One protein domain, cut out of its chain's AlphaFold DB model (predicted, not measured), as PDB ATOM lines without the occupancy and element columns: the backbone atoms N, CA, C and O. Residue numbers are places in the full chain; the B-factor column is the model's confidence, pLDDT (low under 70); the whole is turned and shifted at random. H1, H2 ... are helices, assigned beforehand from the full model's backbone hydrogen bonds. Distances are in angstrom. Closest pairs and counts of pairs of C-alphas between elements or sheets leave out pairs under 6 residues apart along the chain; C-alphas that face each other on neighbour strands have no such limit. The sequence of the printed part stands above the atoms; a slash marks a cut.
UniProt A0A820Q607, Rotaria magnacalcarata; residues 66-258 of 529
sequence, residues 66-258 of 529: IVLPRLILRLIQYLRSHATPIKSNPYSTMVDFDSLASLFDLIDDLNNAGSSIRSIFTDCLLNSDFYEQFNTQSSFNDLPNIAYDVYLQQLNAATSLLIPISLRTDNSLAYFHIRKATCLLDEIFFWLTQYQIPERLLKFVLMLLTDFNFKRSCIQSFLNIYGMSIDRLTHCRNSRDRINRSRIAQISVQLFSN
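Overview. This is residues 66 to 258 of the 529 residues of a protein of Rotaria magnacalcarata (UniProt A0A820Q607). Mostly short helices are gathered round one helix in the middle, H6, whose centre is 0.8 A from the mean of the C-alphas; H1 and H8 pack on it and H3 meets its first end, while H2, H4, H5 and H10 lie farther out. Residues 166 to 172, in the link between H5 and H6, stick out as a loop arm. The printed part has 193 residues, with ten named helices, H1 to H10 in chain order, no named strand, and the class all helix. It is compact, with a radius of gyration of the C-alphas of 17.0 A and spans of 51 by 42 by 36 A.

Arrangement. H1, residues 66 to 81, touches H6, residues 184 to 194, with residues 73 to 79 alone, the same way at a shallow tilt of 31 degrees; the closest C-alphas, of Leu 79 and Trp 191, are 7.0 A apart. With residues 77 to 81 alone H1 touches H5, residues 142 to 157, at a steep tilt of 60 degrees; the closest C-alphas, of Arg 80 and Ala 147, are 5.4 A apart. H2, residues 101 to 112, touches H7, residues 199 to 208, the same way at a shallow tilt of 18 degrees, with the C-alphas of Phe 104 and Arg 200 closest, 6.6 A apart. H3, residues 115 to 126, touches H2 only at the corner, and touches H6 only at their ends, where the closest C-alphas, of Leu 125 and Leu 184, are 4.9 A apart. H4, residues 128 to 136, only just touches H5, with 3 pairs of C-alphas within 8 A, the closest being Asn 135 and Tyr 148 at 7.2 A. H8, residues 212 to 224, touches H6 with residues 217 to 222 alone at a steep tilt of 44 degrees; the closest C-alphas, of Asp 186 and Ser 221, are 4.9 A apart. H9, residues 226 to 235, and H10, residues 241 to 255, form a helical hairpin at a shallow tilt of 15 degrees but only just touch, with 3 pairs within 8 A, the closest C-alphas being those of Leu 233 and Asp 241 at 7.0 A. H6, H7, H9 and H10 make an up and down bundle, each running against the one before it. Every O i to N i+4 pair is within hydrogen-bond range in H2, H3, H4, H5, H6, H8 and H9; the counts are 11 of 12 in H1, 5 of 6 in H7 and 10 of 11 in H10.

Along the chain. H1 begins at C-alpha 66, (52.263, -36.995, 10.241), and is 23.4 A long from first to last C-alpha. H5 measures 22.9 A, H8 18.8 A and H10 21.4 A. H6 begins at C-alpha 184, (46.759, -37.670, 25.017), and H10 ends at C-alpha 255, (34.385, -25.077, 30.528).

Size, cuts and confidence. The C-alphas farthest apart, of Ala 113 and Asn 171, are 54.4 A from each other. The printed part has no cut. The links from H1 to H2, 19 residues, and from H5 to H6, 26 residues, are long; in the second, residues 161 to 162 pair antiparallel with residues 175 to 176. The mean pLDDT of the printed part is 82.2, and it is under 70 in residues 84 to 94, 137 to 145 and 236 to 245.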
ATOM      1  N   ILE A  66      51.187 -36.052   9.907       88.31
ATOM      2  CA  ILE A  66      52.263 -36.995  10.241       88.31
ATOM      3  C   ILE A  66      53.123 -36.456  11.393       88.31
ATOM      4  O   ILE A  66      53.510 -37.212  12.289       88.31
ATOM      5  N   VAL A  67      53.460 -35.168  11.369       89.88
ATOM      6  CA  VAL A  67      54.429 -34.569  12.295       89.88
ATOM      7  C   VAL A  67      53.788 -34.202  13.630       89.88
ATOM      8  O   VAL A  67      54.359 -34.530  14.669       89.88
ATOM      9  N   LEU A  68      52.604 -33.578  13.628       90.00
ATOM     10  CA  LEU A  68      51.966 -33.075  14.848       90.00
ATOM     11  C   LEU A  68      51.716 -34.171  15.889       90.00
ATOM     12  O   LEU A  68      52.088 -33.952  17.044       90.00
ATOM     13  N   PRO A  69      51.217 -35.372  15.530       89.00
ATOM     14  CA  PRO A  69      51.031 -36.415  16.529       89.00
ATOM     15  C   PRO A  69      52.318 -36.852  17.212       89.00
ATOM     16  O   PRO A  69      52.350 -37.035  18.424       89.00
ATOM     17  N   ARG A  70      53.419 -36.940  16.458       88.38
ATOM     18  CA  ARG A  70      54.740 -37.276  17.012       88.38
ATOM     19  C   ARG A  70      55.306 -36.147  17.870       88.38
ATOM     20  O   ARG A  70      55.996 -36.420  18.849       88.38
ATOM     21  N   LEU A  71      55.011 -34.898  17.518       90.31
ATOM     22  CA  LEU A  71      55.428 -33.724  18.276       90.31
ATOM     23  C   LEU A  71      54.756 -33.687  19.656       90.31
ATOM     24  O   LEU A  71      55.443 -33.578  20.670       90.31
ATOM     25  N   ILE A  72      53.430 -33.852  19.702       91.00
ATOM     26  CA  ILE A  72      52.667 -33.898  20.960       91.00
ATOM     27  C   ILE A  72      53.052 -35.125  21.788       91.00
ATOM     28  O   ILE A  72      53.220 -35.039  23.003       91.00
ATOM     29  N   LEU A  73      53.286 -36.259  21.133       87.81
ATOM     30  CA  LEU A  73      53.796 -37.448  21.797       87.81
ATOM     31  C   LEU A  73      55.143 -37.200  22.479       87.81
ATOM     32  O   LEU A  73      55.356 -37.611  23.620       87.81
ATOM     33  N   ARG A  74      56.058 -36.508  21.791       87.62
ATOM     34  CA  ARG A  74      57.365 -36.159  22.345       87.62
ATOM     35  C   ARG A  74      57.235 -35.216  23.538       87.62
ATOM     36  O   ARG A  74      57.984 -35.384  24.498       87.62
ATOM     37  N   LEU A  75      56.282 -34.283  23.504       90.12
ATOM     38  CA  LEU A  75      55.940 -33.442  24.651       90.12
ATOM     39  C   LEU A  75      55.488 -34.297  25.844       90.12
ATOM     40  O   LEU A  75      56.047 -34.153  26.925       90.12
ATOM     41  N   ILE A  76      54.560 -35.241  25.655       90.38
ATOM     42  CA  ILE A  76      54.117 -36.151  26.728       90.38
ATOM     43  C   ILE A  76      55.273 -36.989  27.283       90.38
ATOM     44  O   ILE A  76      55.433 -37.095  28.497       90.38
ATOM     45  N   GLN A  77      56.121 -37.553  26.420       87.50
ATOM     46  CA  GLN A  77      57.311 -38.290  26.860       87.50
ATOM     47  C   GLN A  77      58.260 -37.421  27.683       87.50
ATOM     48  O   GLN A  77      58.808 -37.891  28.678       87.50
ATOM     49  N   TYR A  78      58.453 -36.167  27.266       87.44
ATOM     50  CA  TYR A  78      59.264 -35.208  28.001       87.44
ATOM     51  C   TYR A  78      58.661 -34.930  29.383       87.44
ATOM     52  O   TYR A  78      59.393 -34.955  30.367       87.44
ATOM     53  N   LEU A  79      57.344 -34.730  29.479       88.88
ATOM     54  CA  LEU A  79      56.656 -34.560  30.761       88.88
ATOM     55  C   LEU A  79      56.896 -35.791  31.652       88.88
ATOM     56  O   LEU A  79      57.525 -35.673  32.698       88.88
ATOM     57  N   ARG A  80      56.565 -36.997  31.176       88.62
ATOM     58  CA  ARG A  80      56.809 -38.261  31.898       88.62
ATOM     59  C   ARG A  80      58.236 -38.386  32.442       88.62
ATOM     60  O   ARG A  80      58.418 -38.726  33.608       88.62
ATOM     61  N   SER A  81      59.252 -38.110  31.620       84.12
ATOM     62  CA  SER A  81      60.657 -38.311  32.003       84.12
ATOM     63  C   SER A  81      61.183 -37.303  33.026       84.12
ATOM     64  O   SER A  81      62.215 -37.561  33.639       84.12
ATOM     65  N   HIS A  82      60.513 -36.160  33.196       84.19
ATOM     66  CA  HIS A  82      60.899 -35.121  34.156       84.19
ATOM     67  C   HIS A  82      59.986 -35.090  35.393       84.19
ATOM     68  O   HIS A  82      60.071 -34.172  36.211       84.19
ATOM     69  N   ALA A  83      59.105 -36.079  35.562       80.44
ATOM     70  CA  ALA A  83      58.387 -36.274  36.815       80.44
ATOM     71  C   ALA A  83      59.363 -36.707  37.927       80.44
ATOM     72  O   ALA A  83      60.212 -37.578  37.734       80.44
ATOM     73  N   THR A  84      59.255 -36.097  39.108       68.94
ATOM     74  CA  THR A  84      60.129 -36.408  40.246       68.94
ATOM     75  C   THR A  84      59.784 -37.778  40.838       68.94
ATOM     76  O   THR A  84      58.609 -38.139  40.891       68.94
ATOM     77  N   PRO A  85      60.760 -38.554  41.346       64.75
ATOM     78  CA  PRO A  85      60.476 -39.835  41.994       64.75
ATOM     79  C   PRO A  85      59.543 -39.672  43.209       64.75
ATOM     80  O   PRO A  85      59.734 -38.752  44.009       64.75
ATOM     81  N   ILE A  86      58.605 -40.612  43.405       59.91
ATOM     82  CA  ILE A  86      57.562 -40.594  44.464       59.91
ATOM     83  C   ILE A  86      58.124 -40.412  45.890       59.91
ATOM     84  O   ILE A  86      57.433 -39.942  46.783       59.91
ATOM     85  N   LYS A  87      59.400 -40.752  46.128       53.22
ATOM     86  CA  LYS A  87      60.063 -40.589  47.440       53.22
ATOM     87  C   LYS A  87      60.298 -39.125  47.850       53.22
ATOM     88  O   LYS A  87      60.720 -38.875  48.974       53.22
ATOM     89  N   SER A  88      60.070 -38.174  46.946       57.09
ATOM     90  CA  SER A  88      60.096 -36.733  47.214       57.09
ATOM     91  C   SER A  88      58.678 -36.206  47.439       57.09
ATOM     92  O   SER A  88      57.721 -36.816  46.973       57.09
ATOM     93  N   ASN A  89      58.526 -35.084  48.154       57.56
ATOM     94  CA  ASN A  89      57.228 -34.425  48.318       57.56
ATOM     95  C   ASN A  89      56.531 -34.300  46.933       57.56
ATOM     96  O   ASN A  89      57.117 -33.653  46.054       57.56
ATOM     97  N   PRO A  90      55.328 -34.882  46.714       56.38
ATOM     98  CA  PRO A  90      54.639 -34.879  45.413       56.38
ATOM     99  C   PRO A  90      54.307 -33.466  44.906       56.38
ATOM    100  O   PRO A  90      53.999 -33.274  43.733       56.38
ATOM    101  N   TYR A  91      54.417 -32.461  45.779       58.38
ATOM    102  CA  TYR A  91      54.231 -31.046  45.466       58.38
ATOM    103  C   TYR A  91      55.523 -30.325  45.026       58.38
ATOM    104  O   TYR A  91      55.487 -29.126  44.749       58.38
ATOM    105  N   SER A  92      56.671 -31.018  44.971       58.88
ATOM    106  CA  SER A  92      57.985 -30.424  44.653       58.88
ATOM    107  C   SER A  92      58.394 -30.514  43.178       58.88
ATOM    108  O   SER A  92      59.442 -29.988  42.798       58.88
ATOM    109  N   THR A  93      57.582 -31.156  42.338       62.06
ATOM    110  CA  THR A  93      57.907 -31.387  40.932       62.06
ATOM    111  C   THR A  93      57.968 -30.072  40.154       62.06
ATOM    112  O   THR A  93      56.954 -29.405  39.953       62.06
ATOM    113  N   MET A  94      59.162 -29.700  39.691       62.12
ATOM    114  CA  MET A  94      59.363 -28.546  38.818       62.12
ATOM    115  C   MET A  94      59.991 -28.995  37.508       62.12
ATOM    116  O   MET A  94      61.083 -29.552  37.492       62.12
ATOM    117  N   VAL A  95      59.279 -28.732  36.417       70.38
ATOM    118  CA  VAL A  95      59.801 -28.853  35.057       70.38
ATOM    119  C   VAL A  95      60.142 -27.463  34.562       70.38
ATOM    120  O   VAL A  95      59.354 -26.530  34.725       70.38
ATOM    121  N   ASP A  96      61.316 -27.334  33.955       73.38
ATOM    122  CA  ASP A  96      61.715 -26.107  33.285       73.38
ATOM    123  C   ASP A  96      61.040 -26.011  31.909       73.38
ATOM    124  O   ASP A  96      61.535 -26.514  30.896       73.38
ATOM    125  N   PHE A  97      59.879 -25.355  31.883       77.75
ATOM    126  CA  PHE A  97      59.140 -25.068  30.655       77.75
ATOM    127  C   PHE A  97      59.822 -24.015  29.763       77.75
ATOM    128  O   PHE A  97      59.403 -23.859  28.611       77.75
ATOM    129  N   ASP A  98      60.870 -23.323  30.226       77.50
ATOM    130  CA  ASP A  98      61.639 -22.403  29.379       77.50
ATOM    131  C   ASP A  98      62.488 -23.172  28.367       77.50
ATOM    132  O   ASP A  98      62.594 -22.760  27.211       77.50
ATOM    133  N   SER A  99      62.973 -24.362  28.734       82.25
ATOM    134  CA  SER A  99      63.646 -25.270  27.796       82.25
ATOM    135  C   SER A  99      62.744 -25.741  26.640       82.25
ATOM    136  O   SER A  99      63.237 -26.137  25.584       82.25
ATOM    137  N   LEU A 100      61.419 -25.652  26.810       85.88
ATOM    138  CA  LEU A 100      60.414 -25.975  25.794       85.88
ATOM    139  C   LEU A 100      59.911 -24.741  25.025       85.88
ATOM    140  O   LEU A 100      58.972 -24.873  24.242       85.88
ATOM    141  N   ALA A 101      60.506 -23.557  25.216       86.62
ATOM    142  CA  ALA A 101      60.031 -22.306  24.618       86.62
ATOM    143  C   ALA A 101      59.777 -22.417  23.114       86.62
ATOM    144  O   ALA A 101      58.650 -22.239  22.670       86.62
ATOM    145  N   SER A 102      60.790 -22.838  22.355       88.88
ATOM    146  CA  SER A 102      60.700 -22.944  20.896       88.88
ATOM    147  C   SER A 102      59.653 -23.952  20.420       88.88
ATOM    148  O   SER A 102      59.098 -23.798  19.335       88.88
ATOM    149  N   LEU A 103      59.370 -24.987  21.220       90.25
ATOM    150  CA  LEU A 103      58.304 -25.940  20.918       90.25
ATOM    151  C   LEU A 103      56.929 -25.283  21.073       90.25
ATOM    152  O   LEU A 103      56.071 -25.463  20.213       90.25
ATOM    153  N   PHE A 104      56.719 -24.535  22.156       89.31
ATOM    154  CA  PHE A 104      55.457 -23.833  22.380       89.31
ATOM    155  C   PHE A 104      55.256 -22.674  21.406       89.31
ATOM    156  O   PHE A 104      54.141 -22.511  20.924       89.31
ATOM    157  N   ASP A 105      56.318 -21.957  21.034       89.62
ATOM    158  CA  ASP A 105      56.254 -20.916  20.002       89.62
ATOM    159  C   ASP A 105      55.823 -21.524  18.649       89.62
ATOM    160  O   ASP A 105      54.923 -21.013  17.988       89.62
ATOM    161  N   LEU A 106      56.366 -22.697  18.285       90.56
ATOM    162  CA  LEU A 106      55.928 -23.438  17.098       90.56
ATOM    163  C   LEU A 106      54.461 -23.890  17.199       90.56
ATOM    164  O   LEU A 106      53.722 -23.811  16.220       90.56
ATOM    165  N   ILE A 107      54.032 -24.394  18.359       89.50
ATOM    166  CA  ILE A 107      52.636 -24.796  18.591       89.50
ATOM    167  C   ILE A 107      51.700 -23.587  18.455       89.50
ATOM    168  O   ILE A 107      50.639 -23.710  17.840       89.50
ATOM    169  N   ASP A 108      52.092 -22.427  18.978       86.88
ATOM    170  CA  ASP A 108      51.342 -21.177  18.868       86.88
ATOM    171  C   ASP A 108      51.213 -20.734  17.403       86.88
ATOM    172  O   ASP A 108      50.100 -20.471  16.940       86.88
ATOM    173  N   ASP A 109      52.312 -20.730  16.642       87.62
ATOM    174  CA  ASP A 109      52.314 -20.395  15.211       87.62
ATOM    175  C   ASP A 109      51.414 -21.341  14.402       87.62
ATOM    176  O   ASP A 109      50.619 -20.909  13.560       87.62
ATOM    177  N   LEU A 110      51.480 -22.642  14.694       86.69
ATOM    178  CA  LEU A 110      50.654 -23.659  14.046       86.69
ATOM    179  C   LEU A 110      49.172 -23.504  14.404       86.69
ATOM    180  O   LEU A 110      48.312 -23.608  13.527       86.69
ATOM    181  N   ASN A 111      48.846 -23.187  15.655       81.06
ATOM    182  CA  ASN A 111      47.471 -22.901  16.057       81.06
ATOM    183  C   ASN A 111      46.926 -21.615  15.412       81.06
ATOM    184  O   ASN A 111      45.739 -21.559  15.059       81.06
ATOM    185  N   ASN A 112      47.781 -20.609  15.215       81.06
ATOM    186  CA  ASN A 112      47.447 -19.357  14.533       81.06
ATOM    187  C   ASN A 112      47.260 -19.535  13.016       81.06
ATOM    188  O   ASN A 112      46.554 -18.737  12.399       81.06
ATOM    189  N   ALA A 113      47.790 -20.612  12.421       80.75
ATOM    190  CA  ALA A 113      47.630 -20.917  10.996       80.75
ATOM    191  C   ALA A 113      46.177 -21.240  10.582       80.75
ATOM    192  O   ALA A 113      45.851 -21.211   9.394       80.75
ATOM    193  N   GLY A 114      45.283 -21.520  11.539       77.31
ATOM    194  CA  GLY A 114      43.837 -21.573  11.310       77.31
ATOM    195  C   GLY A 114      43.153 -22.865  11.759       77.31
ATOM    196  O   GLY A 114      43.758 -23.769  12.332       77.31
ATOM    197  N   SER A 115      41.843 -22.944  11.491       77.12
ATOM    198  CA  SER A 115      40.958 -24.010  12.003       77.12
ATOM    199  C   SER A 115      41.382 -25.434  11.634       77.12
ATOM    200  O   SER A 115      41.146 -26.360  12.400       77.12
ATOM    201  N   SER A 116      42.044 -25.626  10.497       83.50
ATOM    202  CA  SER A 116      42.395 -26.966  10.022       83.50
ATOM    203  C   SER A 116      43.600 -27.563  10.728       83.50
ATOM    204  O   SER A 116      43.611 -28.761  10.976       83.50
ATOM    205  N   ILE A 117      44.579 -26.743  11.117       86.94
ATOM    206  CA  ILE A 117      45.667 -27.214  11.977       86.94
ATOM    207  C   ILE A 117      45.133 -27.512  13.381       86.94
ATOM    208  O   ILE A 117      45.462 -28.553  13.943       86.94
ATOM    209  N   ARG A 118      44.232 -26.665  13.904       86.75
ATOM    210  CA  ARG A 118      43.548 -26.927  15.181       86.75
ATOM    211  C   ARG A 118      42.760 -28.239  15.162       86.75
ATOM    212  O   ARG A 118      42.886 -29.008  16.101       86.75
ATOM    213  N   SER A 119      42.052 -28.544  14.072       86.56
ATOM    214  CA  SER A 119      41.375 -29.839  13.896       86.56
ATOM    215  C   SER A 119      42.354 -31.013  13.968       86.56
ATOM    216  O   SER A 119      42.061 -31.995  14.632       86.56
ATOM    217  N   ILE A 120      43.539 -30.907  13.353       89.75
ATOM    218  CA  ILE A 120      44.556 -31.972  13.424       89.75
ATOM    219  C   ILE A 120      45.084 -32.137  14.855       89.75
ATOM    220  O   ILE A 120      45.320 -33.265  15.288       89.75
ATOM    221  N   PHE A 121      45.263 -31.041  15.604       91.50
ATOM    222  CA  PHE A 121      45.603 -31.121  17.026       91.50
ATOM    223  C   PHE A 121      44.495 -31.800  17.833       91.50
ATOM    224  O   PHE A 121      44.798 -32.712  18.596       91.50
ATOM    225  N   THR A 122      43.237 -31.408  17.635       91.81
ATOM    226  CA  THR A 122      42.069 -32.035  18.269       91.81
ATOM    227  C   THR A 122      42.026 -33.534  17.980       91.81
ATOM    228  O   THR A 122      42.027 -34.332  18.915       91.81
ATOM    229  N   ASP A 123      42.088 -33.927  16.708       91.44
ATOM    230  CA  ASP A 123      42.053 -35.331  16.289       91.44
ATOM    231  C   ASP A 123      43.207 -36.118  16.912       91.44
ATOM    232  O   ASP A 123      43.013 -37.215  17.425       91.44
ATOM    233  N   CYS A 124      44.414 -35.547  16.922       92.44
ATOM    234  CA  CYS A 124      45.568 -36.154  17.571       92.44
ATOM    235  C   CYS A 124      45.348 -36.355  19.074       92.44
ATOM    236  O   CYS A 124      45.686 -37.411  19.608       92.44
ATOM    237  N   LEU A 125      44.857 -35.330  19.770       94.31
ATOM    238  CA  LEU A 125      44.734 -35.332  21.223       94.31
ATOM    239  C   LEU A 125      43.664 -36.304  21.718       94.31
ATOM    240  O   LEU A 125      43.829 -36.871  22.798       94.31
ATOM    241  N   LEU A 126      42.613 -36.503  20.923       95.12
ATOM    242  CA  LEU A 126      41.461 -37.345  21.243       95.12
ATOM    243  C   LEU A 126      41.573 -38.784  20.715       95.12
ATOM    244  O   LEU A 126      40.731 -39.615  21.041       95.12
ATOM    245  N   ASN A 127      42.591 -39.107  19.913       93.69
ATOM    246  CA  ASN A 127      42.723 -40.432  19.309       93.69
ATOM    247  C   ASN A 127      43.168 -41.495  20.333       93.69
ATOM    248  O   ASN A 127      44.353 -41.606  20.665       93.69
ATOM    249  N   SER A 128      42.210 -42.300  20.801       93.00
ATOM    250  CA  SER A 128      42.453 -43.392  21.749       93.00
ATOM    251  C   SER A 128      43.288 -44.529  21.166       93.00
ATOM    252  O   SER A 128      44.206 -44.997  21.835       93.00
ATOM    253  N   ASP A 129      43.053 -44.920  19.911       91.62
ATOM    254  CA  ASP A 129      43.808 -45.999  19.259       91.62
ATOM    255  C   ASP A 129      45.294 -45.636  19.136       91.62
ATOM    256  O   ASP A 129      46.177 -46.453  19.397       91.62
ATOM    257  N   PHE A 130      45.584 -44.383  18.776       89.12
ATOM    258  CA  PHE A 130      46.945 -43.858  18.701       89.12
ATOM    259  C   PHE A 130      47.626 -43.875  20.072       89.12
ATOM    260  O   PHE A 130      48.787 -44.277  20.181       89.12
ATOM    261  N   TYR A 131      46.906 -43.472  21.123       90.62
ATOM    262  CA  TYR A 131      47.412 -43.500  22.493       90.62
ATOM    263  C   TYR A 131      47.675 -44.933  22.983       90.62
ATOM    264  O   TYR A 131      48.715 -45.202  23.589       90.62
ATOM    265  N   GLU A 132      46.773 -45.873  22.700       88.50
ATOM    266  CA  GLU A 132      46.927 -47.276  23.083       88.50
ATOM    267  C   GLU A 132      48.087 -47.942  22.336       88.50
ATOM    268  O   GLU A 132      48.961 -48.536  22.971       88.50
ATOM    269  N   GLN A 133      48.157 -47.793  21.009       85.94
ATOM    270  CA  GLN A 133      49.255 -48.328  20.194       85.94
ATOM    271  C   GLN A 133      50.609 -47.807  20.670       85.94
ATOM    272  O   GLN A 133      51.561 -48.575  20.797       85.94
ATOM    273  N   PHE A 134      50.689 -46.516  20.997       81.44
ATOM    274  CA  PHE A 134      51.910 -45.917  21.515       81.44
ATOM    275  C   PHE A 134      52.382 -46.552  22.828       81.44
ATOM    276  O   PHE A 134      53.577 -46.798  22.986       81.44
ATOM    277  N   ASN A 135      51.464 -46.810  23.760       81.38
ATOM    278  CA  ASN A 135      51.818 -47.357  25.070       81.38
ATOM    279  C   ASN A 135      51.947 -48.898  25.070       81.38
ATOM    280  O   ASN A 135      52.436 -49.451  26.051       81.38
ATOM    281  N   THR A 136      51.506 -49.596  24.013       71.94
ATOM    282  CA  THR A 136      51.551 -51.072  23.903       71.94
ATOM    283  C   THR A 136      52.635 -51.595  22.954       71.94
ATOM    284  O   THR A 136      53.169 -52.676  23.192       71.94
ATOM    285  N   GLN A 137      52.992 -50.860  21.892       59.28
ATOM    286  CA  GLN A 137      53.898 -51.330  20.827       59.28
ATOM    287  C   GLN A 137      55.359 -50.853  20.964       59.28
ATOM    288  O   GLN A 137      56.151 -50.962  20.026       59.28
ATOM    289  N   SER A 138      55.776 -50.368  22.133       52.00
ATOM    290  CA  SER A 138      57.177 -50.051  22.451       52.00
ATOM    291  C   SER A 138      57.989 -51.306  22.800       52.00
ATOM    292  O   SER A 138      58.525 -51.448  23.895       52.00
ATOM    293  N   SER A 139      58.108 -52.230  21.846       44.25
ATOM    294  CA  SER A 139      58.881 -53.476  21.969       44.25
ATOM    295  C   SER A 139      60.317 -53.387  21.422       44.25
ATOM    296  O   SER A 139      60.953 -54.417  21.230       44.25
ATOM    297  N   PHE A 140      60.853 -52.182  21.166       46.06
ATOM    298  CA  PHE A 140      62.197 -52.022  20.578       46.06
ATOM    299  C   PHE A 140      63.140 -51.031  21.277       46.06
ATOM    300  O   PHE A 140      64.286 -50.921  20.861       46.06
ATOM    301  N   ASN A 141      62.715 -50.344  22.342       52.28
ATOM    302  CA  ASN A 141      63.587 -49.523  23.195       52.28
ATOM    303  C   ASN A 141      63.026 -49.543  24.627       52.28
ATOM    304  O   ASN A 141      61.825 -49.354  24.788       52.28
ATOM    305  N   ASP A 142      63.855 -49.724  25.657       55.56
ATOM    306  CA  ASP A 142      63.391 -49.821  27.058       55.56
ATOM    307  C   ASP A 142      62.908 -48.472  27.643       55.56
ATOM    308  O   ASP A 142      62.098 -48.437  28.568       55.56
ATOM    309  N   LEU A 143      63.350 -47.334  27.087       57.69
ATOM    310  CA  LEU A 143      63.052 -45.992  27.620       57.69
ATOM    311  C   LEU A 143      61.558 -45.576  27.616       57.69
ATOM    312  O   LEU A 143      61.114 -45.009  28.615       57.69
ATOM    313  N   PRO A 144      60.764 -45.788  26.544       59.25
ATOM    314  CA  PRO A 144      59.345 -45.418  26.517       59.25
ATOM    315  C   PRO A 144      58.483 -46.177  27.536       59.25
ATOM    316  O   PRO A 144      57.577 -45.572  28.109       59.25
ATOM    317  N   ASN A 145      58.794 -47.453  27.803       64.38
ATOM    318  CA  ASN A 145      58.089 -48.258  28.810       64.38
ATOM    319  C   ASN A 145      58.374 -47.731  30.220       64.38
ATOM    320  O   ASN A 145      57.439 -47.471  30.971       64.38
ATOM    321  N   ILE A 146      59.642 -47.425  30.526       70.62
ATOM    322  CA  ILE A 146      60.036 -46.827  31.813       70.62
ATOM    323  C   ILE A 146      59.312 -45.490  32.045       70.62
ATOM    324  O   ILE A 146      58.816 -45.232  33.138       70.62
ATOM    325  N   ALA A 147      59.209 -44.636  31.023       77.69
ATOM    326  CA  ALA A 147      58.517 -43.352  31.144       77.69
ATOM    327  C   ALA A 147      56.998 -43.509  31.362       77.69
ATOM    328  O   ALA A 147      56.389 -42.712  32.074       77.69
ATOM    329  N   TYR A 148      56.365 -44.520  30.762       84.94
ATOM    330  CA  TYR A 148      54.950 -44.802  31.007       84.94
ATOM    331  C   TYR A 148      54.703 -45.391  32.400       84.94
ATOM    332  O   TYR A 148      53.736 -45.014  33.060       84.94
ATOM    333  N   ASP A 149      55.612 -46.232  32.894       84.56
ATOM    334  CA  ASP A 149      55.555 -46.731  34.268       84.56
ATOM    335  C   ASP A 149      55.647 -45.588  35.282       84.56
ATOM    336  O   ASP A 149      54.933 -45.604  36.285       84.56
ATOM    337  N   VAL A 150      56.448 -44.551  35.002       85.00
ATOM    338  CA  VAL A 150      56.481 -43.324  35.815       85.00
ATOM    339  C   VAL A 150      55.106 -42.652  35.850       85.00
ATOM    340  O   VAL A 150      54.651 -42.279  36.928       85.00
ATOM    341  N   TYR A 151      54.408 -42.536  34.716       89.19
ATOM    342  CA  TYR A 151      53.036 -42.015  34.699       89.19
ATOM    343  C   TYR A 151      52.096 -42.852  35.581       89.19
ATOM    344  O   TYR A 151      51.406 -42.296  36.432       89.19
ATOM    345  N   LEU A 152      52.097 -44.180  35.432       89.38
ATOM    346  CA  LEU A 152      51.230 -45.067  36.219       89.38
ATOM    347  C   LEU A 152      51.543 -45.001  37.718       89.38
ATOM    348  O   LEU A 152      50.638 -45.013  38.549       89.38
ATOM    349  N   GLN A 153      52.822 -44.888  38.068       87.38
ATOM    350  CA  GLN A 153      53.279 -44.679  39.435       87.38
ATOM    351  C   GLN A 153      52.757 -43.358  40.014       87.38
ATOM    352  O   GLN A 153      52.214 -43.355  41.118       87.38
ATOM    353  N   GLN A 154      52.866 -42.255  39.269       86.69
ATOM    354  CA  GLN A 154      52.332 -40.952  39.682       86.69
ATOM    355  C   GLN A 154      50.805 -40.969  39.798       86.69
ATOM    356  O   GLN A 154      50.258 -40.382  40.726       86.69
ATOM    357  N   LEU A 155      50.115 -41.652  38.879       89.38
ATOM    358  CA  LEU A 155      48.661 -41.808  38.900       89.38
ATOM    359  C   LEU A 155      48.204 -42.563  40.153       89.38
ATOM    360  O   LEU A 155      47.297 -42.110  40.840       89.38
ATOM    361  N   ASN A 156      48.861 -43.678  40.480       87.12
ATOM    362  CA  ASN A 156      48.537 -44.478  41.665       87.12
ATOM    363  C   ASN A 156      48.885 -43.763  42.980       87.12
ATOM    364  O   ASN A 156      48.272 -44.043  44.007       87.12
ATOM    365  N   ALA A 157      49.874 -42.866  42.958       84.44
ATOM    366  CA  ALA A 157      50.243 -42.037  44.101       84.44
ATOM    367  C   ALA A 157      49.362 -40.782  44.250       84.44
ATOM    368  O   ALA A 157      49.456 -40.097  45.267       84.44
ATOM    369  N   ALA A 158      48.539 -40.453  43.249       83.25
ATOM    370  CA  ALA A 158      47.704 -39.266  43.282       83.25
ATOM    371  C   ALA A 158      46.554 -39.410  44.289       83.25
ATOM    372  O   ALA A 158      45.897 -40.450  44.387       83.25
ATOM    373  N   THR A 159      46.290 -38.333  45.026       79.06
ATOM    374  CA  THR A 159      45.259 -38.291  46.062       79.06
ATOM    375  C   THR A 159      43.871 -38.483  45.452       79.06
ATOM    376  O   THR A 159      43.460 -37.738  44.562       79.06
ATOM    377  N   SER A 160      43.132 -39.480  45.945       86.19
ATOM    378  CA  SER A 160      41.712 -39.658  45.619       86.19
ATOM    379  C   SER A 160      40.853 -38.813  46.561       86.19
ATOM    380  O   SER A 160      41.094 -38.788  47.770       86.19
ATOM    381  N   LEU A 161      39.839 -38.132  46.026       91.00
ATOM    382  CA  LEU A 161      38.973 -37.255  46.815       91.00
ATOM    383  C   LEU A 161      37.908 -38.080  47.546       91.00
ATOM    384  O   LEU A 161      37.144 -38.808  46.915       91.00
ATOM    385  N   LEU A 162      37.845 -37.956  48.871       91.25
ATOM    386  CA  LEU A 162      36.829 -38.618  49.690       91.25
ATOM    387  C   LEU A 162      35.443 -38.016  49.419       91.25
ATOM    388  O   LEU A 162      35.267 -36.804  49.499       91.25
ATOM    389  N   ILE A 163      34.449 -38.869  49.177       93.50
ATOM    390  CA  ILE A 163      33.046 -38.449  49.032       93.50
ATOM    391  C   ILE A 163      32.431 -38.316  50.433       93.50
ATOM    392  O   ILE A 163      32.449 -39.304  51.146       93.50
ATOM    393  N   PRO A 164      31.880 -37.189  50.898       92.88
ATOM    394  CA  PRO A 164      31.237 -37.107  52.213       92.88
ATOM    395  C   PRO A 164      30.109 -38.130  52.407       92.88
ATOM    396  O   PRO A 164      29.368 -38.417  51.469       92.88
ATOM    397  N   ILE A 165      29.931 -38.650  53.630       90.56
ATOM    398  CA  ILE A 165      28.869 -39.633  53.948       90.56
ATOM    399  C   ILE A 165      27.479 -39.082  53.599       90.56
ATOM    400  O   ILE A 165      26.635 -39.822  53.107       90.56
ATOM    401  N   SER A 166      27.260 -37.777  53.770       89.88
ATOM    402  CA  SER A 166      26.002 -37.097  53.432       89.88
ATOM    403  C   SER A 166      25.630 -37.151  51.944       89.88
ATOM    404  O   SER A 166      24.463 -36.959  51.609       89.88
ATOM    405  N   LEU A 167      26.589 -37.435  51.053       91.94
ATOM    406  CA  LEU A 167      26.356 -37.614  49.615       91.94
ATOM    407  C   LEU A 167      26.128 -39.075  49.212       91.94
ATOM    408  O   LEU A 167      25.748 -39.353  48.071       91.94
ATOM    409  N   ARG A 168      26.342 -40.022  50.128       87.69
ATOM    410  CA  ARG A 168      26.296 -41.457  49.844       87.69
ATOM    411  C   ARG A 168      24.926 -42.046  50.166       87.69
ATOM    412  O   ARG A 168      24.180 -41.539  50.999       87.69
ATOM    413  N   THR A 169      24.609 -43.146  49.494       81.12
ATOM    414  CA  THR A 169      23.434 -43.977  49.794       81.12
ATOM    415  C   THR A 169      23.742 -45.075  50.808       81.12
ATOM    416  O   THR A 169      22.823 -45.654  51.378       81.12
ATOM    417  N   ASP A 170      25.023 -45.372  51.026       83.69
ATOM    418  CA  ASP A 170      25.502 -46.350  51.994       83.69
ATOM    419  C   ASP A 170      26.554 -45.743  52.938       83.69
ATOM    420  O   ASP A 170      27.074 -44.646  52.725       83.69
ATOM    421  N   ASN A 171      26.873 -46.478  54.004       82.00
ATOM    422  CA  ASN A 171      27.872 -46.063  54.993       82.00
ATOM    423  C   ASN A 171      29.301 -46.500  54.616       82.00
ATOM    424  O   ASN A 171      30.201 -46.447  55.457       82.00
ATOM    425  N   SER A 172      29.531 -46.967  53.383       86.19
ATOM    426  CA  SER A 172      30.846 -47.442  52.946       86.19
ATOM    427  C   SER A 172      31.762 -46.274  52.580       86.19
ATOM    428  O   SER A 172      31.286 -45.208  52.197       86.19
ATOM    429  N   LEU A 173      33.083 -46.439  52.727       87.56
ATOM    430  CA  LEU A 173      34.059 -45.447  52.264       87.56
ATOM    431  C   LEU A 173      34.100 -45.427  50.733       87.56
ATOM    432  O   LEU A 173      34.377 -46.448  50.113       87.56
ATOM    433  N   ALA A 174      33.874 -44.253  50.144       90.94
ATOM    434  CA  ALA A 174      33.859 -44.038  48.703       90.94
ATOM    435  C   ALA A 174      34.723 -42.828  48.323       90.94
ATOM    436  O   ALA A 174      34.748 -41.817  49.037       90.94
ATOM    437  N   TYR A 175      35.410 -42.942  47.188       91.50
ATOM    438  CA  TYR A 175      36.357 -41.951  46.690       91.50
ATOM    439  C   TYR A 175      36.150 -41.705  45.196       91.50
ATOM    440  O   TYR A 175      35.873 -42.633  44.435       91.50
ATOM    441  N   PHE A 176      36.369 -40.467  44.764       91.25
ATOM    442  CA  PHE A 176      36.603 -40.165  43.358       91.25
ATOM    443  C   PHE A 176      38.035 -40.553  42.998       91.25
ATOM    444  O   PHE A 176      38.997 -39.889  43.397       91.25
ATOM    445  N   HIS A 177      38.163 -41.647  42.253       90.25
ATOM    446  CA  HIS A 177      39.437 -42.111  41.722       90.25
ATOM    447  C   HIS A 177      39.736 -41.467  40.371       90.25
ATOM    448  O   HIS A 177      38.861 -41.353  39.509       90.25
ATOM    449  N   ILE A 178      41.002 -41.105  40.167       91.31
ATOM    450  CA  ILE A 178      41.477 -40.603  38.880       91.31
ATOM    451  C   ILE A 178      41.548 -41.780  37.913       91.31
ATOM    452  O   ILE A 178      42.299 -42.737  38.121       91.31
ATOM    453  N   ARG A 179      40.766 -41.721  36.835       92.12
ATOM    454  CA  ARG A 179      40.808 -42.742  35.787       92.12
ATOM    455  C   ARG A 179      42.109 -42.630  35.005       92.12
ATOM    456  O   ARG A 179      42.606 -41.529  34.759       92.12
ATOM    457  N   LYS A 180      42.621 -43.780  34.575       93.25
ATOM    458  CA  LYS A 180      43.752 -43.869  33.654       93.25
ATOM    459  C   LYS A 180      43.426 -43.151  32.341       93.25
ATOM    460  O   LYS A 180      42.311 -43.272  31.837       93.25
ATOM    461  N   ALA A 181      44.409 -42.438  31.797       93.62
ATOM    462  CA  ALA A 181      44.283 -41.745  30.524       93.62
ATOM    463  C   ALA A 181      43.935 -42.717  29.387       93.62
ATOM    464  O   ALA A 181      44.503 -43.807  29.282       93.62
ATOM    465  N   THR A 182      42.999 -42.294  28.542       93.69
ATOM    466  CA  THR A 182      42.553 -43.020  27.342       93.69
ATOM    467  C   THR A 182      42.996 -42.337  26.055       93.69
ATOM    468  O   THR A 182      42.956 -42.938  24.986       93.69
ATOM    469  N   CYS A 183      43.430 -41.084  26.153       94.50
ATOM    470  CA  CYS A 183      43.928 -40.273  25.055       94.50
ATOM    471  C   CYS A 183      45.028 -39.322  25.561       94.50
ATOM    472  O   CYS A 183      45.269 -39.206  26.767       94.50
ATOM    473  N   LEU A 184      45.701 -38.617  24.646       94.50
ATOM    474  CA  LEU A 184      46.759 -37.670  25.017       94.50
ATOM    475  C   LEU A 184      46.211 -36.481  25.816       94.50
ATOM    476  O   LEU A 184      46.916 -35.964  26.678       94.50
ATOM    477  N   LEU A 185      44.964 -36.064  25.564       95.50
ATOM    478  CA  LEU A 185      44.324 -34.974  26.303       95.50
ATOM    479  C   LEU A 185      44.202 -35.277  27.802       95.50
ATOM    480  O   LEU A 185      44.567 -34.433  28.621       95.50
ATOM    481  N   ASP A 186      43.742 -36.481  28.157       94.94
ATOM    482  CA  ASP A 186      43.620 -36.918  29.556       94.94
ATOM    483  C   ASP A 186      44.959 -36.792  30.290       94.94
ATOM    484  O   ASP A 186      45.036 -36.308  31.421       94.94
ATOM    485  N   GLU A 187      46.034 -37.208  29.622       94.00
ATOM    486  CA  GLU A 187      47.366 -37.169  30.198       94.00
ATOM    487  C   GLU A 187      47.943 -35.746  30.253       94.00
ATOM    488  O   GLU A 187      48.607 -35.397  31.229       94.00
ATOM    489  N   ILE A 188      47.643 -34.883  29.273       94.31
ATOM    490  CA  ILE A 188      47.975 -33.452  29.353       94.31
ATOM    491  C   ILE A 188      47.323 -32.824  30.584       94.31
ATOM    492  O   ILE A 188      48.004 -32.105  31.309       94.31
ATOM    493  N   PHE A 189      46.046 -33.102  30.856       93.25
ATOM    494  CA  PHE A 189      45.366 -32.583  32.043       93.25
ATOM    495  C   PHE A 189      45.967 -33.117  33.346       93.25
ATOM    496  O   PHE A 189      46.176 -32.350  34.288       93.25
ATOM    497  N   PHE A 190      46.336 -34.399  33.383       92.31
ATOM    498  CA  PHE A 190      47.087 -34.953  34.505       92.31
ATOM    499  C   PHE A 190      48.401 -34.191  34.731       92.31
ATOM    500  O   PHE A 190      48.666 -33.741  35.847       92.31
ATOM    501  N   TRP A 191      49.193 -33.976  33.675       90.38
ATOM    502  CA  TRP A 191      50.467 -33.265  33.773       90.38
ATOM    503  C   TRP A 191      50.314 -31.768  34.063       90.38
ATOM    504  O   TRP A 191      51.122 -31.220  34.810       90.38
ATOM    505  N   LEU A 192      49.270 -31.112  33.547       89.12
ATOM    506  CA  LEU A 192      48.920 -29.734  33.903       89.12
ATOM    507  C   LEU A 192      48.814 -29.610  35.419       89.12
ATOM    508  O   LEU A 192      49.481 -28.771  36.015       89.12
ATOM    509  N   THR A 193      48.056 -30.491  36.064       86.75
ATOM    510  CA  THR A 193      47.905 -30.457  37.519       86.75
ATOM    511  C   THR A 193      49.170 -30.925  38.248       86.75
ATOM    512  O   THR A 193      49.549 -30.327  39.263       86.75
ATOM    513  N   GLN A 194      49.889 -31.922  37.719       84.94
ATOM    514  CA  GLN A 194      51.167 -32.388  38.277       84.94
ATOM    515  C   GLN A 194      52.246 -31.291  38.327       84.94
ATOM    516  O   GLN A 194      52.971 -31.189  39.316       84.94
ATOM    517  N   TYR A 195      52.302 -30.421  37.318       83.56
ATOM    518  CA  TYR A 195      53.293 -29.343  37.206       83.56
ATOM    519  C   TYR A 195      52.772 -27.958  37.588       83.56
ATOM    520  O   TYR A 195      53.342 -26.955  37.165       83.56
ATOM    521  N   GLN A 196      51.713 -27.879  38.398       80.38
ATOM    522  CA  GLN A 196      51.179 -26.601  38.888       80.38
ATOM    523  C   GLN A 196      50.720 -25.655  37.757       80.38
ATOM    524  O   GLN A 196      50.952 -24.452  37.790       80.38
ATOM    525  N   ILE A 197      50.059 -26.221  36.751       82.94
ATOM    526  CA  ILE A 197      49.367 -25.550  35.644       82.94
ATOM    527  C   ILE A 197      50.287 -24.545  34.932       82.94
ATOM    528  O   ILE A 197      50.111 -23.329  35.047       82.94
ATOM    529  N   PRO A 198      51.308 -25.035  34.213       84.00
ATOM    530  CA  PRO A 198      52.252 -24.191  33.490       84.00
ATOM    531  C   PRO A 198      51.548 -23.433  32.359       84.00
ATOM    532  O   PRO A 198      50.791 -24.009  31.581       84.00
ATOM    533  N   GLU A 199      51.826 -22.133  32.249       82.88
ATOM    534  CA  GLU A 199      51.085 -21.201  31.383       82.88
ATOM    535  C   GLU A 199      51.057 -21.609  29.915       82.88
ATOM    536  O   GLU A 199      50.012 -21.574  29.280       82.88
ATOM    537  N   ARG A 200      52.205 -22.037  29.381       86.56
ATOM    538  CA  ARG A 200      52.332 -22.429  27.974       86.56
ATOM    539  C   ARG A 200      51.518 -23.678  27.640       86.56
ATOM    540  O   ARG A 200      50.868 -23.728  26.601       86.56
ATOM    541  N   LEU A 201      51.504 -24.664  28.540       88.00
ATOM    542  CA  LEU A 201      50.696 -25.872  28.364       88.00
ATOM    543  C   LEU A 201      49.204 -25.567  28.535       88.00
ATOM    544  O   LEU A 201      48.386 -26.085  27.780       88.00
ATOM    545  N   LEU A 202      48.858 -24.695  29.488       87.81
ATOM    546  CA  LEU A 202      47.492 -24.213  29.666       87.81
ATOM    547  C   LEU A 202      47.000 -23.500  28.401       87.81
ATOM    548  O   LEU A 202      45.951 -23.854  27.869       87.81
ATOM    549  N   LYS A 203      47.783 -22.549  27.882       86.12
ATOM    550  CA  LYS A 203      47.482 -21.815  26.649       86.12
ATOM    551  C   LYS A 203      47.242 -22.766  25.479       86.12
ATOM    552  O   LYS A 203      46.254 -22.596  24.772       86.12
ATOM    553  N   PHE A 204      48.081 -23.794  25.319       88.19
ATOM    554  CA  PHE A 204      47.900 -24.801  24.271       88.19
ATOM    555  C   PHE A 204      46.515 -25.464  24.328       88.19
ATOM    556  O   PHE A 204      45.840 -25.545  23.303       88.19
ATOM    557  N   VAL A 205      46.057 -25.875  25.516       89.31
ATOM    558  CA  VAL A 205      44.719 -26.470  25.684       89.31
ATOM    559  C   VAL A 205      43.614 -25.438  25.446       89.31
ATOM    560  O   VAL A 205      42.670 -25.715  24.707       89.31
ATOM    561  N   LEU A 206      43.733 -24.233  26.017       85.81
ATOM    562  CA  LEU A 206      42.714 -23.184  25.888       85.81
ATOM    563  C   LEU A 206      42.503 -22.747  24.428       85.81
ATOM    564  O   LEU A 206      41.367 -22.519  24.018       85.81
ATOM    565  N   MET A 207      43.560 -22.693  23.611       82.81
ATOM    566  CA  MET A 207      43.462 -22.326  22.189       82.81
ATOM    567  C   MET A 207      42.609 -23.299  21.357       82.81
ATOM    568  O   MET A 207      42.079 -22.918  20.308       82.81
ATOM    569  N   LEU A 208      42.455 -24.542  21.815       84.81
ATOM    570  CA  LEU A 208      41.689 -25.581  21.129       84.81
ATOM    571  C   LEU A 208      40.218 -25.644  21.579       84.81
ATOM    572  O   LEU A 208      39.406 -26.250  20.884       84.81
ATOM    573  N   LEU A 209      39.827 -24.943  22.653       82.38
ATOM    574  CA  LEU A 209      38.440 -24.914  23.162       82.38
ATOM    575  C   LEU A 209      37.419 -24.271  22.207       82.38
ATOM    576  O   LEU A 209      36.220 -24.326  22.464       82.38
ATOM    577  N   THR A 210      37.877 -23.697  21.091       72.50
ATOM    578  CA  THR A 210      37.001 -23.241  19.998       72.50
ATOM    579  C   THR A 210      36.309 -24.391  19.254       72.50
ATOM    580  O   THR A 210      35.326 -24.156  18.551       72.50
ATOM    581  N   ASP A 211      36.801 -25.625  19.389       77.19
ATOM    582  CA  ASP A 211      36.150 -26.828  18.870       77.19
ATOM    583  C   ASP A 211      35.205 -27.429  19.926       77.19
ATOM    584  O   ASP A 211      35.612 -27.736  21.047       77.19
ATOM    585  N   PHE A 212      33.931 -27.611  19.565       76.31
ATOM    586  CA  PHE A 212      32.899 -28.103  20.482       76.31
ATOM    587  C   PHE A 212      33.141 -29.547  20.952       76.31
ATOM    588  O   PHE A 212      32.949 -29.853  22.131       76.31
ATOM    589  N   ASN A 213      33.596 -30.432  20.058       81.06
ATOM    590  CA  ASN A 213      33.900 -31.819  20.418       81.06
ATOM    591  C   ASN A 213      35.103 -31.864  21.360       81.06
ATOM    592  O   ASN A 213      35.081 -32.583  22.359       81.06
ATOM    593  N   PHE A 214      36.112 -31.034  21.087       87.56
ATOM    594  CA  PHE A 214      37.258 -30.886  21.976       87.56
ATOM    595  C   PHE A 214      36.848 -30.351  23.352       87.56
ATOM    596  O   PHE A 214      37.244 -30.927  24.362       87.56
ATOM    597  N   LYS A 215      35.995 -29.316  23.417       87.31
ATOM    598  CA  LYS A 215      35.485 -28.751  24.681       87.31
ATOM    599  C   LYS A 215      34.783 -29.812  25.538       87.31
ATOM    600  O   LYS A 215      35.028 -29.875  26.742       87.31
ATOM    601  N   ARG A 216      33.977 -30.684  24.922       86.00
ATOM    602  CA  ARG A 216      33.314 -31.807  25.609       86.00
ATOM    603  C   ARG A 216      34.327 -32.780  26.219       86.00
ATOM    604  O   ARG A 216      34.222 -33.114  27.398       86.00
ATOM    605  N   SER A 217      35.336 -33.189  25.452       90.88
ATOM    606  CA  SER A 217      36.405 -34.064  25.948       90.88
ATOM    607  C   SER A 217      37.274 -33.391  27.017       90.88
ATOM    608  O   SER A 217      37.630 -34.038  27.998       90.88
ATOM    609  N   CYS A 218      37.550 -32.087  26.901       92.31
ATOM    610  CA  CYS A 218      38.273 -31.330  27.925       92.31
ATOM    611  C   CYS A 218      37.580 -31.374  29.280       92.31
ATOM    612  O   CYS A 218      38.257 -31.438  30.299       92.31
ATOM    613  N   ILE A 219      36.251 -31.358  29.307       91.75
ATOM    614  CA  ILE A 219      35.491 -31.406  30.558       91.75
ATOM    615  C   ILE A 219      35.621 -32.755  31.219       91.75
ATOM    616  O   ILE A 219      35.900 -32.820  32.411       91.75
ATOM    617  N   GLN A 220      35.515 -33.826  30.442       92.38
ATOM    618  CA  GLN A 220      35.762 -35.163  30.954       92.38
ATOM    619  C   GLN A 220      37.164 -35.282  31.572       92.38
ATOM    620  O   GLN A 220      37.300 -35.782  32.692       92.38
ATOM    621  N   SER A 221      38.195 -34.821  30.858       94.25
ATOM    622  CA  SER A 221      39.584 -34.885  31.321       94.25
ATOM    623  C   SER A 221      39.834 -33.976  32.530       94.25
ATOM    624  O   SER A 221      40.506 -34.391  33.472       94.25
ATOM    625  N   PHE A 222      39.259 -32.767  32.548       93.31
ATOM    626  CA  PHE A 222      39.374 -31.812  33.653       93.31
ATOM    627  C   PHE A 222      38.669 -32.304  34.920       93.31
ATOM    628  O   PHE A 222      39.249 -32.250  36.002       93.31
ATOM    629  N   LEU A 223      37.455 -32.849  34.808       93.56
ATOM    630  CA  LEU A 223      36.718 -33.380  35.959       93.56
ATOM    631  C   LEU A 223      37.401 -34.611  36.557       93.56
ATOM    632  O   LEU A 223      37.436 -34.760  37.775       93.56
ATOM    633  N   ASN A 224      38.042 -35.439  35.726       92.94
ATOM    634  CA  ASN A 224      38.815 -36.598  36.184       92.94
ATOM    635  C   ASN A 224      39.970 -36.228  37.137       92.94
ATOM    636  O   ASN A 224      40.366 -37.035  37.971       92.94
ATOM    637  N   ILE A 225      40.511 -35.012  37.008       91.88
ATOM    638  CA  ILE A 225      41.642 -34.493  37.795       91.88
ATOM    639  C   ILE A 225      41.259 -33.294  38.673       91.88
ATOM    640  O   ILE A 225      42.133 -32.693  39.306       91.88
ATOM    641  N   TYR A 226      39.971 -32.950  38.759       91.25
ATOM    642  CA  TYR A 226      39.492 -31.799  39.525       91.25
ATOM    643  C   TYR A 226      39.848 -31.943  41.005       91.25
ATOM    644  O   TYR A 226      40.551 -31.096  41.548       91.25
ATOM    645  N   GLY A 227      39.497 -33.079  41.626       88.69
ATOM    646  CA  GLY A 227      39.820 -33.357  43.032       88.69
ATOM    647  C   GLY A 227      41.325 -33.304  43.334       88.69
ATOM    648  O   GLY A 227      41.731 -32.705  44.325       88.69
ATOM    649  N   MET A 228      42.166 -33.829  42.433       86.69
ATOM    650  CA  MET A 228      43.631 -33.727  42.544       86.69
ATOM    651  C   MET A 228      44.120 -32.277  42.467       86.69
ATOM    652  O   MET A 228      45.074 -31.896  43.145       86.69
ATOM    653  N   SER A 229      43.483 -31.460  41.627       85.12
ATOM    654  CA  SER A 229      43.814 -30.039  41.491       85.12
ATOM    655  C   SER A 229      43.506 -29.283  42.779       85.12
ATOM    656  O   SER A 229      44.304 -28.445  43.197       85.12
ATOM    657  N   ILE A 230      42.407 -29.638  43.448       82.12
ATOM    658  CA  ILE A 230      42.013 -29.055  44.732       82.12
ATOM    659  C   ILE A 230      42.970 -29.460  45.852       82.12
ATOM    660  O   ILE A 230      43.474 -28.595  46.566       82.12
ATOM    661  N   ASP A 231      43.287 -30.749  45.962       82.50
ATOM    662  CA  ASP A 231      44.244 -31.256  46.951       82.50
ATOM    663  C   ASP A 231      45.616 -30.565  46.832       82.50
ATOM    664  O   ASP A 231      46.232 -30.152  47.820       82.50
ATOM    665  N   ARG A 232      46.076 -30.330  45.601       79.75
ATOM    666  CA  ARG A 232      47.322 -29.595  45.348       79.75
ATOM    667  C   ARG A 232      47.238 -28.122  45.703       79.75
ATOM    668  O   ARG A 232      48.219 -27.585  46.215       79.75
ATOM    669  N   LEU A 233      46.104 -27.470  45.445       77.31
ATOM    670  CA  LEU A 233      45.896 -26.094  45.888       77.31
ATOM    671  C   LEU A 233      46.031 -25.997  47.407       77.31
ATOM    672  O   LEU A 233      46.737 -25.114  47.880       77.31
ATOM    673  N   THR A 234      45.440 -26.922  48.168       74.75
ATOM    674  CA  THR A 234      45.476 -26.865  49.638       74.75
ATOM    675  C   THR A 234      46.865 -27.106  50.235       74.75
ATOM    676  O   THR A 234      47.176 -26.553  51.290       74.75
ATOM    677  N   HIS A 235      47.717 -27.890  49.568       73.25
ATOM    678  CA  HIS A 235      49.032 -28.283  50.092       73.25
ATOM    679  C   HIS A 235      50.208 -27.418  49.608       73.25
ATOM    680  O   HIS A 235      51.266 -27.408  50.248       73.25
ATOM    681  N   CYS A 236      50.053 -26.662  48.522       63.75
ATOM    682  CA  CYS A 236      51.045 -25.677  48.093       63.75
ATOM    683  C   CYS A 236      50.940 -24.405  48.961       63.75
ATOM    684  O   CYS A 236      49.844 -23.906  49.208       63.75
ATOM    685  N   ARG A 237      52.082 -23.926  49.489       60.75
ATOM    686  CA  ARG A 237      52.189 -22.762  50.405       60.75
ATOM    687  C   ARG A 237      53.094 -21.639  49.861       60.75
ATOM    688  O   ARG A 237      53.618 -20.834  50.633       60.75
ATOM    689  N   ASN A 238      53.364 -21.624  48.555       59.81
ATOM    690  CA  ASN A 238      54.363 -20.748  47.937       59.81
ATOM    691  C   ASN A 238      53.713 -19.549  47.219       59.81
ATOM    692  O   ASN A 238      52.551 -19.554  46.846       59.81
ATOM    693  N   SER A 239      54.484 -18.505  46.905       52.22
ATOM    694  CA  SER A 239      53.978 -17.325  46.169       52.22
ATOM    695  C   SER A 239      53.317 -17.638  44.811       52.22
ATOM    696  O   SER A 239      52.504 -16.846  44.331       52.22
ATOM    697  N   ARG A 240      53.614 -18.803  44.213       55.81
ATOM    698  CA  ARG A 240      52.975 -19.317  42.986       55.81
ATOM    699  C   ARG A 240      51.507 -19.717  43.178       55.81
ATOM    700  O   ARG A 240      50.792 -19.835  42.187       55.81
ATOM    701  N   ASP A 241      51.023 -19.847  44.413       59.84
ATOM    702  CA  ASP A 241      49.665 -20.323  44.685       59.84
ATOM    703  C   ASP A 241      48.595 -19.370  44.124       59.84
ATOM    704  O   ASP A 241      47.581 -19.826  43.599       59.84
ATOM    705  N   ARG A 242      48.832 -18.045  44.141       61.50
ATOM    706  CA  ARG A 242      47.909 -17.063  43.528       61.50
ATOM    707  C   ARG A 242      47.726 -17.294  42.029       61.50
ATOM    708  O   ARG A 242      46.610 -17.198  41.532       61.50
ATOM    709  N   ILE A 243      48.822 -17.593  41.335       62.53
ATOM    710  CA  ILE A 243      48.837 -17.807  39.885       62.53
ATOM    711  C   ILE A 243      48.162 -19.140  39.548       62.53
ATOM    712  O   ILE A 243      47.380 -19.223  38.609       62.53
ATOM    713  N   ASN A 244      48.404 -20.185  40.339       67.19
ATOM    714  CA  ASN A 244      47.790 -21.492  40.103       67.19
ATOM    715  C   ASN A 244      46.267 -21.446  40.308       67.19
ATOM    716  O   ASN A 244      45.522 -22.006  39.508       67.19
ATOM    717  N   ARG A 245      45.797 -20.718  41.333       69.56
ATOM    718  CA  ARG A 245      44.362 -20.495  41.573       69.56
ATOM    719  C   ARG A 245      43.684 -19.773  40.417       69.56
ATOM    720  O   ARG A 245      42.639 -20.224  39.955       69.56
ATOM    721  N   SER A 246      44.280 -18.680  39.933       72.12
ATOM    722  CA  SER A 246      43.711 -17.945  38.801       72.12
ATOM    723  C   SER A 246      43.678 -18.802  37.538       72.12
ATOM    724  O   SER A 246      42.716 -18.720  36.785       72.12
ATOM    725  N   ARG A 247      44.668 -19.677  37.336       78.56
ATOM    726  CA  ARG A 247      44.718 -20.598  36.196       78.56
ATOM    727  C   ARG A 247      43.672 -21.718  36.258       78.56
ATOM    728  O   ARG A 247      43.111 -22.047  35.220       78.56
ATOM    729  N   ILE A 248      43.357 -22.267  37.437       81.88
ATOM    730  CA  ILE A 248      42.225 -23.212  37.581       81.88
ATOM    731  C   ILE A 248      40.922 -22.512  37.220       81.88
ATOM    732  O   ILE A 248      40.199 -23.008  36.361       81.88
ATOM    733  N   ALA A 249      40.688 -21.332  37.801       80.62
ATOM    734  CA  ALA A 249      39.511 -20.526  37.498       80.62
ATOM    735  C   ALA A 249      39.426 -20.157  36.003       80.62
ATOM    736  O   ALA A 249      38.347 -20.120  35.423       80.62
ATOM    737  N   GLN A 250      40.564 -19.920  35.338       79.25
ATOM    738  CA  GLN A 250      40.607 -19.686  33.892       79.25
ATOM    739  C   GLN A 250      40.158 -20.904  33.081       79.25
ATOM    740  O   GLN A 250      39.490 -20.719  32.072       79.25
ATOM    741  N   ILE A 251      40.505 -22.131  33.485       85.44
ATOM    742  CA  ILE A 251      40.013 -23.342  32.809       85.44
ATOM    743  C   ILE A 251      38.512 -23.486  33.062       85.44
ATOM    744  O   ILE A 251      37.724 -23.595  32.124       85.44
ATOM    745  N   SER A 252      38.108 -23.478  34.328       88.50
ATOM    746  CA  SER A 252      36.750 -23.820  34.738       88.50
ATOM    747  C   SER A 252      35.702 -22.827  34.238       88.50
ATOM    748  O   SER A 252      34.684 -23.265  33.712       88.50
ATOM    749  N   VAL A 253      35.967 -21.514  34.270       83.56
ATOM    750  CA  VAL A 253      35.059 -20.486  33.713       83.56
ATOM    751  C   VAL A 253      34.787 -20.724  32.224       83.56
ATOM    752  O   VAL A 253      33.689 -20.479  31.732       83.56
ATOM    753  N   GLN A 254      35.777 -21.231  31.491       81.75
ATOM    754  CA  GLN A 254      35.649 -21.490  30.057       81.75
ATOM    755  C   GLN A 254      34.867 -22.776  29.789       81.75
ATOM    756  O   GLN A 254      34.072 -22.843  28.846       81.75
ATOM    757  N   LEU A 255      35.052 -23.785  30.638       86.94
ATOM    758  CA  LEU A 255      34.385 -25.077  30.528       86.94
ATOM    759  C   LEU A 255      32.929 -25.041  31.022       86.94
ATOM    760  O   LEU A 255      32.048 -25.569  30.346       86.94
ATOM    761  N   PHE A 256      32.655 -24.359  32.133       87.12
ATOM    762  CA  PHE A 256      31.334 -24.251  32.766       87.12
ATOM    763  C   PHE A 256      30.529 -23.035  32.282       87.12
ATOM    764  O   PHE A 256      29.722 -22.485  33.016       87.12
ATOM    765  N   SER A 257      30.756 -22.577  31.054       79.31
ATOM    766  CA  SER A 257      30.018 -21.447  30.465       79.31
ATOM    767  C   SER A 257      28.729 -21.864  29.751       79.31
ATOM    768  O   SER A 257      27.832 -21.051  29.548       79.31
ATOM    769  N   ASN A 258      28.641 -23.125  29.327       81.44
ATOM    770  CA  ASN A 258      27.585 -23.620  28.452       81.44
ATOM    771  C   ASN A 258      26.648 -24.561  29.221       81.44
ATOM    772  O   ASN A 258      27.090 -25.530  29.840       81.44
TER     773      ASN A 258